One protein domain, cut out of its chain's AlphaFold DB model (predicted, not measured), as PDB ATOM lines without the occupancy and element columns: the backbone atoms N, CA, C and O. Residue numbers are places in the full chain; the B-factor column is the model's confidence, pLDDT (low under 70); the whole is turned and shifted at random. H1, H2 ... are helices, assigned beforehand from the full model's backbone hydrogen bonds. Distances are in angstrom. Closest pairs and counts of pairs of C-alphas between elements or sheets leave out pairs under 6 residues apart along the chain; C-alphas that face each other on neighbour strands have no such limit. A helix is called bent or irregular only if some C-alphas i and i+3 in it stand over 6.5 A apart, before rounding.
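What this domain is: This is residues 12 to 71 of the 162 residues of an uncharacterized protein of Enterobacter hormaechei (UniProt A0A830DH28). Two helices, H1 and H2, make an L-shaped corner; a long loop then folds back and packs on H2 with residues 46 to 50, and it leads to a third helix, H3, that sticks out of the body with residues 59 to 71. The model is loosely built, with no helix touching another, and the loop's residues 36 to 41 stick out as well. The printed part has 60 residues with three named helices, in the order H1, H2, H3, and no named strand, and its class is all helix. The whole is loose, with a radius of gyration of the C-alphas of 13.4 A, and elongated, spanning 43 by 26 by 17 A.

How they stand to each other: Start at Tyr 12, where H1, residues 12 to 20, begins. Asp 21 alone makes the tight link to H2, residues 22 to 35. Look at Tyr 18 and Tyr 24: their C-alphas, the closest of the two helices, are 7.0 A apart, and H1 and H2 are close but not clearly touching, with 2 pairs of C-alphas within 8 A. The lines of H1 and H2 are about perpendicular, at 74 degrees. Residues 36 to 54 then make the long link to H3, residues 55 to 71. H3 is apart from H1. H3 is apart from H2 too. In H1 and H3 every O i to N i+4 pair is within hydrogen-bond range, and in H2 9 of 10 are.

Where its parts are: Find C-alpha 12 at (40.668, 12.049, 50.046); from there H1 runs 12.5 A, first to last C-alpha, to Ala 20. Then find C-alpha 22 of Glu 22 at (28.443, -0.296, 55.216), where H2 begins; it runs 20.4 A to Gln 35. H3 begins at Glu 55 and runs 24.6 A to C-alpha 71 at (20.954, 21.691, 69.179); with 17 residues it is the longest helix. No helix is bent.

The domain as a whole: The two C-alphas farthest apart are those of Glu 38 and Arg 71, at 44.4 A. Residues 36 to 41 stand free, as do residues 59 to 71, which belong to H3. Without these stretches the body has 41 residues and spans 27 by 23 by 15 A. The C-alphas of the long link, residues 36 to 54, lie 2 to 20 A from the mean of all C-alphas. The printed part has no cut. Its mean pLDDT is 89.0, and confidence is low, under 70, at residues 36 to 40.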
ATOM      1  N   TYR A  12      40.563  13.329  50.741       87.69
ATOM      2  CA  TYR A  12      40.668  12.049  50.046       87.69
ATOM      3  C   TYR A  12      40.474  10.862  51.002       87.69
ATOM      4  O   TYR A  12      39.657   9.994  50.720       87.69
ATOM      5  N   GLU A  13      41.137  10.870  52.159       91.81
ATOM      6  CA  GLU A  13      40.965   9.853  53.207       91.81
ATOM      7  C   GLU A  13      39.500   9.770  53.668       91.81
ATOM      8  O   GLU A  13      38.918   8.693  53.669       91.81
ATOM      9  N   GLN A  14      38.844  10.911  53.914       91.06
ATOM     10  CA  GLN A  14      37.418  10.941  54.270       91.06
ATOM     11  C   GLN A  14      36.501  10.377  53.177       91.06
ATOM     12  O   GLN A  14      35.445   9.820  53.477       91.06
ATOM     13  N   VAL A  15      36.868  10.550  51.905       92.62
ATOM     14  CA  VAL A  15      36.145   9.942  50.785       92.62
ATOM     15  C   VAL A  15      36.334   8.429  50.792       92.62
ATOM     16  O   VAL A  15      35.354   7.719  50.591       92.62
ATOM     17  N   LEU A  16      37.544   7.929  51.054       94.50
ATOM     18  CA  LEU A  16      37.796   6.491  51.170       94.50
ATOM     19  C   LEU A  16      37.027   5.871  52.339       94.50
ATOM     20  O   LEU A  16      36.345   4.870  52.137       94.50
ATOM     21  N   ASP A  17      37.055   6.503  53.513       95.62
ATOM     22  CA  ASP A  17      36.292   6.057  54.686       95.62
ATOM     23  C   ASP A  17      34.792   5.999  54.377       95.62
ATOM     24  O   ASP A  17      34.104   5.038  54.712       95.62
ATOM     25  N   TYR A  18      34.279   7.014  53.677       94.44
ATOM     26  CA  TYR A  18      32.884   7.056  53.251       94.44
ATOM     27  C   TYR A  18      32.530   5.953  52.243       94.44
ATOM     28  O   TYR A  18      31.418   5.430  52.284       94.44
ATOM     29  N   LEU A  19      33.445   5.600  51.337       93.25
ATOM     30  CA  LEU A  19      33.245   4.504  50.385       93.25
ATOM     31  C   LEU A  19      33.299   3.130  51.068       93.25
ATOM     32  O   LEU A  19      32.628   2.208  50.611       93.25
ATOM     33  N   ALA A  20      34.068   3.001  52.150       93.69
ATOM     34  CA  ALA A  20      34.163   1.781  52.949       93.69
ATOM     35  C   ALA A  20      32.983   1.591  53.927       93.69
ATOM     36  O   ALA A  20      32.831   0.516  54.505       93.69
ATOM     37  N   ASP A  21      32.145   2.612  54.118       94.88
ATOM     38  CA  ASP A  21      31.000   2.571  55.025       94.88
ATOM     39  C   ASP A  21      29.937   1.550  54.576       94.88
ATOM     40  O   ASP A  21      29.497   1.526  53.421       94.88
ATOM     41  N   GLU A  22      29.445   0.734  55.514       95.50
ATOM     42  CA  GLU A  22      28.443  -0.296  55.216       95.50
ATOM     43  C   GLU A  22      27.147   0.273  54.625       95.50
ATOM     44  O   GLU A  22      26.473  -0.390  53.825       95.50
ATOM     45  N   GLU A  23      26.731   1.480  55.029       93.38
ATOM     46  CA  GLU A  23      25.551   2.085  54.428       93.38
ATOM     47  C   GLU A  23      25.810   2.481  52.980       93.38
ATOM     48  O   GLU A  23      24.881   2.421  52.168       93.38
ATOM     49  N   TYR A  24      27.021   2.947  52.659       94.56
ATOM     50  CA  TYR A  24      27.398   3.236  51.281       94.56
ATOM     51  C   TYR A  24      27.388   1.962  50.440       94.56
ATOM     52  O   TYR A  24      26.742   1.959  49.390       94.56
ATOM     53  N   GLU A  25      27.949   0.860  50.945       93.88
ATOM     54  CA  GLU A  25      27.941  -0.427  50.241       93.88
ATOM     55  C   GLU A  25      26.501  -0.878  49.917       93.88
ATOM     56  O   GLU A  25      26.143  -1.192  48.778       93.88
ATOM     57  N   LYS A  26      25.582  -0.768  50.885       94.69
ATOM     58  CA  LYS A  26      24.151  -1.059  50.666       94.69
ATOM     59  C   LYS A  26      23.526  -0.149  49.596       94.69
ATOM     60  O   LYS A  26      22.631  -0.574  48.855       94.69
ATOM     61  N   LYS A  27      23.947   1.117  49.513       94.19
ATOM     62  CA  LYS A  27      23.454   2.092  48.523       94.19
ATOM     63  C   LYS A  27      24.012   1.797  47.127       94.19
ATOM     64  O   LYS A  27      23.235   1.854  46.169       94.19
ATOM     65  N   ILE A  28      25.301   1.470  46.997       92.56
ATOM     66  CA  ILE A  28      25.929   1.190  45.699       92.56
ATOM     67  C   ILE A  28      25.432  -0.132  45.111       92.56
ATOM     68  O   ILE A  28      25.107  -0.162  43.928       92.56
ATOM     69  N   GLN A  29      25.200  -1.171  45.919       92.38
ATOM     70  CA  GLN A  29      24.594  -2.426  45.444       92.38
ATOM     71  C   GLN A  29      23.203  -2.202  44.836       92.38
ATOM     72  O   GLN A  29      22.894  -2.651  43.731       92.38
ATOM     73  N   LYS A  30      22.376  -1.389  45.502       93.19
ATOM     74  CA  LYS A  30      21.073  -0.947  44.980       93.19
ATOM     75  C   LYS A  30      21.189  -0.136  43.686       93.19
ATOM     76  O   LYS A  30      20.253  -0.152  42.885       93.19
ATOM     77  N   TRP A  31      22.262   0.633  43.509       91.94
ATOM     78  CA  TRP A  31      22.512   1.378  42.275       91.94
ATOM     79  C   TRP A  31      22.947   0.439  41.143       91.94
ATOM     80  O   TRP A  31      22.359   0.504  40.063       91.94
ATOM     81  N   ARG A  32      23.890  -0.477  41.405       90.56
ATOM     82  CA  ARG A  32      24.392  -1.483  40.453       90.56
ATOM     83  C   ARG A  32      23.254  -2.348  39.911       90.56
ATOM     84  O   ARG A  32      23.074  -2.419  38.699       90.56
ATOM     85  N   ALA A  33      22.396  -2.865  40.795       90.69
ATOM     86  CA  ALA A  33      21.218  -3.655  40.419       90.69
ATOM     87  C   ALA A  33      20.226  -2.911  39.499       90.69
ATOM     88  O   ALA A  33      19.438  -3.543  38.803       90.69
ATOM     89  N   ARG A  34      20.240  -1.569  39.487       86.94
ATOM     90  CA  ARG A  34      19.355  -0.745  38.645       86.94
ATOM     91  C   ARG A  34      19.938  -0.376  37.286       86.94
ATOM     92  O   ARG A  34      19.163  -0.059  36.393       86.94
ATOM     93  N   GLN A  35      21.262  -0.287  37.154       81.12
ATOM     94  CA  GLN A  35      21.885   0.271  35.945       81.12
ATOM     95  C   GLN A  35      22.068  -0.743  34.816       81.12
ATOM     96  O   GLN A  35      22.335  -0.315  33.703       81.12
ATOM     97  N   GLY A  36      21.907  -2.046  35.070       61.06
ATOM     98  CA  GLY A  36      21.812  -3.055  34.008       61.06
ATOM     99  C   GLY A  36      23.049  -3.242  33.113       61.06
ATOM    100  O   GLY A  36      22.902  -3.861  32.069       61.06
ATOM    101  N   GLY A  37      24.234  -2.748  33.512       51.41
ATOM    102  CA  GLY A  37      25.486  -2.784  32.723       51.41
ATOM    103  C   GLY A  37      25.469  -1.792  31.548       51.41
ATOM    104  O   GLY A  37      24.430  -1.537  30.959       51.41
ATOM    105  N   GLU A  38      26.518  -1.092  31.132       54.00
ATOM    106  CA  GLU A  38      27.907  -0.876  31.534       54.00
ATOM    107  C   GLU A  38      28.240   0.588  31.154       54.00
ATOM    108  O   GLU A  38      27.488   1.250  30.434       54.00
ATOM    109  N   GLY A  39      29.365   1.128  31.636       56.88
ATOM    110  CA  GLY A  39      29.936   2.380  31.106       56.88
ATOM    111  C   GLY A  39      29.621   3.676  31.866       56.88
ATOM    112  O   GLY A  39      29.956   4.762  31.393       56.88
ATOM    113  N   ARG A  40      29.015   3.617  33.061       68.69
ATOM    114  CA  ARG A  40      28.858   4.798  33.934       68.69
ATOM    115  C   ARG A  40      29.716   4.682  35.186       68.69
ATOM    116  O   ARG A  40      29.574   3.722  35.932       68.69
ATOM    117  N   HIS A  41      30.514   5.715  35.460       82.06
ATOM    118  CA  HIS A  41      31.249   5.837  36.720       82.06
ATOM    119  C   HIS A  41      30.308   5.757  37.928       82.06
ATOM    120  O   HIS A  41      29.249   6.415  37.956       82.06
ATOM    121  N   GLU A  42      30.730   4.976  38.922       88.31
ATOM    122  CA  GLU A  42      30.017   4.811  40.181       88.31
ATOM    123  C   GLU A  42      29.849   6.170  40.875       88.31
ATOM    124  O   GLU A  42      30.801   6.947  40.998       88.31
ATOM    125  N   PRO A  43      28.620   6.536  41.269       90.81
ATOM    126  CA  PRO A  43      28.378   7.816  41.910       90.81
ATOM    127  C   PRO A  43      28.880   7.812  43.353       90.81
ATOM    128  O   PRO A  43      28.465   6.982  44.158       90.81
ATOM    129  N   LEU A  44      29.655   8.837  43.709       92.31
ATOM    130  CA  LEU A  44      30.063   9.050  45.094       92.31
ATOM    131  C   LEU A  44      28.852   9.292  46.007       92.31
ATOM    132  O   LEU A  44      28.745   8.686  47.052       92.31
ATOM    133  N   PHE A  45      27.882  10.123  45.620       93.44
ATOM    134  CA  PHE A  45      26.750  10.445  46.499       93.44
ATOM    135  C   PHE A  45      25.462   9.737  46.081       93.44
ATOM    136  O   PHE A  45      24.863  10.038  45.040       93.44
ATOM    137  N   LEU A  46      24.995   8.831  46.943       92.88
ATOM    138  CA  LEU A  46      23.790   8.027  46.743       92.88
ATOM    139  C   LEU A  46      22.743   8.255  47.839       92.88
ATOM    140  O   LEU A  46      23.052   8.489  49.006       92.88
ATOM    141  N   MET A  47      21.473   8.149  47.455       92.62
ATOM    142  CA  MET A  47      20.334   8.102  48.373       92.62
ATOM    143  C   MET A  47      20.061   6.658  48.816       92.62
ATOM    144  O   MET A  47      20.465   5.706  48.156       92.62
ATOM    145  N   ALA A  48      19.300   6.476  49.900       90.69
ATOM    146  CA  ALA A  48      18.972   5.153  50.457       90.69
ATOM    147  C   ALA A  48      18.264   4.197  49.469       90.69
ATOM    148  O   ALA A  48      18.308   2.972  49.618       90.69
ATOM    149  N   ASN A  49      17.620   4.756  48.442       89.06
ATOM    150  CA  ASN A  49      16.986   4.017  47.355       89.06
ATOM    151  C   ASN A  49      17.942   3.695  46.191       89.06
ATOM    152  O   ASN A  49      17.461   3.308  45.134       89.06
ATOM    153  N   GLY A  50      19.258   3.888  46.334       89.56
ATOM    154  CA  GLY A  50      20.253   3.600  45.294       89.56
ATOM    155  C   GLY A  50      20.220   4.549  44.093       89.56
ATOM    156  O   GLY A  50      20.839   4.265  43.073       89.56
ATOM    157  N   LYS A  51      19.494   5.672  44.160       90.75
ATOM    158  CA  LYS A  51      19.563   6.729  43.139       90.75
ATOM    159  C   LYS A  51      20.653   7.741  43.495       90.75
ATOM    160  O   LYS A  51      20.954   7.947  44.671       90.75
ATOM    161  N   ARG A  52      21.198   8.419  42.479       92.06
ATOM    162  CA  ARG A  52      22.115   9.557  42.664       92.06
ATOM    163  C   ARG A  52      21.462  10.620  43.541       92.06
ATOM    164  O   ARG A  52      20.269  10.889  43.395       92.06
ATOM    165  N   MET A  53      22.241  11.217  44.436       93.56
ATOM    166  CA  MET A  53      21.762  12.310  45.274       93.56
ATOM    167  C   MET A  53      21.298  13.480  44.407       93.56
ATOM    168  O   MET A  53      22.053  13.992  43.584       93.56
ATOM    169  N   SER A  54      20.039  13.879  44.581       92.38
ATOM    170  CA  SER A  54      19.500  15.072  43.933       92.38
ATOM    171  C   SER A  54      19.851  16.325  44.730       92.38
ATOM    172  O   SER A  54      20.098  16.266  45.935       92.38
ATOM    173  N   GLU A  55      19.790  17.480  44.074       91.75
ATOM    174  CA  GLU A  55      19.966  18.776  44.733       91.75
ATOM    175  C   GLU A  55      18.972  18.963  45.893       91.75
ATOM    176  O   GLU A  55      19.359  19.334  47.001       91.75
ATOM    177  N   LYS A  56      17.699  18.592  45.691       93.44
ATOM    178  CA  LYS A  56      16.673  18.623  46.747       93.44
ATOM    179  C   LYS A  56      17.062  17.764  47.956       93.44
ATOM    180  O   LYS A  56      16.890  18.196  49.095       93.44
ATOM    181  N   ALA A  57      17.592  16.562  47.721       93.38
ATOM    182  CA  ALA A  57      18.036  15.674  48.794       93.38
ATOM    183  C   ALA A  57      19.244  16.253  49.547       93.38
ATOM    184  O   ALA A  57      19.277  16.207  50.778       93.38
ATOM    185  N   PHE A  58      20.190  16.856  48.825       94.06
ATOM    186  CA  PHE A  58      21.331  17.549  49.417       94.06
ATOM    187  C   PHE A  58      20.891  18.706  50.327       94.06
ATOM    188  O   PHE A  58      21.266  18.735  51.500       94.06
ATOM    189  N   TYR A  59      20.033  19.613  49.847       93.06
ATOM    190  CA  TYR A  59      19.541  20.736  50.657       93.06
ATOM    191  C   TYR A  59      18.704  20.286  51.857       93.06
ATOM    192  O   TYR A  59      18.797  20.883  52.930       93.06
ATOM    193  N   SER A  60      17.928  19.208  51.716       93.81
ATOM    194  CA  SER A  60      17.223  18.598  52.846       93.81
ATOM    195  C   SER A  60      18.210  18.107  53.913       93.81
ATOM    196  O   SER A  60      18.071  18.452  55.089       93.81
ATOM    197  N   ARG A  61      19.273  17.394  53.512       92.69
ATOM    198  CA  ARG A  61      20.318  16.929  54.437       92.69
ATOM    199  C   ARG A  61      21.066  18.092  55.088       92.69
ATOM    200  O   ARG A  61      21.342  18.026  56.286       92.69
ATOM    201  N   TRP A  62      21.346  19.155  54.330       93.44
ATOM    202  CA  TRP A  62      21.948  20.393  54.830       93.44
ATOM    203  C   TRP A  62      21.086  21.039  55.915       93.44
ATOM    204  O   TRP A  62      21.575  21.364  56.994       93.44
ATOM    205  N   TYR A  63      19.779  21.167  55.674       92.00
ATOM    206  CA  TYR A  63      18.840  21.698  56.657       92.00
ATOM    207  C   TYR A  63      18.833  20.865  57.946       92.00
ATOM    208  O   TYR A  63      18.982  21.420  59.036       92.00
ATOM    209  N   SER A  64      18.750  19.535  57.830       92.31
ATOM    210  CA  SER A  64      18.828  18.639  58.989       92.31
ATOM    211  C   SER A  64      20.161  18.747  59.732       92.31
ATOM    212  O   SER A  64      20.181  18.663  60.958       92.31
ATOM    213  N   PHE A  65      21.275  18.927  59.016       92.31
ATOM    214  CA  PHE A  65      22.588  19.162  59.615       92.31
ATOM    215  C   PHE A  65      22.596  20.441  60.459       92.31
ATOM    216  O   PHE A  65      22.942  20.365  61.636       92.31
ATOM    217  N   ARG A  66      22.130  21.574  59.914       91.00
ATOM    218  CA  ARG A  66      22.076  22.845  60.658       91.00
ATOM    219  C   ARG A  66      21.246  22.738  61.936       91.00
ATOM    220  O   ARG A  66      21.648  23.254  62.968       91.00
ATOM    221  N   HIS A  67      20.122  22.024  61.885       89.81
ATOM    222  CA  HIS A  67      19.277  21.790  63.061       89.81
ATOM    223  C   HIS A  67      19.908  20.885  64.111       89.81
ATOM    224  O   HIS A  67      19.679  21.069  65.303       89.81
ATOM    225  N   ARG A  68      20.686  19.879  63.701       91.38
ATOM    226  CA  ARG A  68      21.464  19.081  64.659       91.38
ATOM    227  C   ARG A  68      22.558  19.925  65.304       91.38
ATOM    228  O   ARG A  68      22.681  19.887  66.519       91.38
ATOM    229  N   LEU A  69      23.268  20.721  64.507       90.19
ATOM    230  CA  LEU A  69      24.334  21.594  64.989       90.19
ATOM    231  C   LEU A  69      23.818  22.649  65.978       90.19
ATOM    232  O   LEU A  69      24.395  22.822  67.044       90.19
ATOM    233  N   ALA A  70      22.693  23.298  65.664       88.25
ATOM    234  CA  ALA A  70      22.070  24.284  66.547       88.25
ATOM    235  C   ALA A  70      21.652  23.690  67.903       88.25
ATOM    236  O   ALA A  70      21.689  24.383  68.914       88.25
ATOM    237  N   ARG A  71      21.274  22.404  67.934       88.31
ATOM    238  CA  ARG A  71      20.954  21.691  69.179       88.31
ATOM    239  C   ARG A  71      22.197  21.292  69.972       88.31
ATOM    240  O   ARG A  71      22.137  21.289  71.192       88.31
TER     241      ARG A  71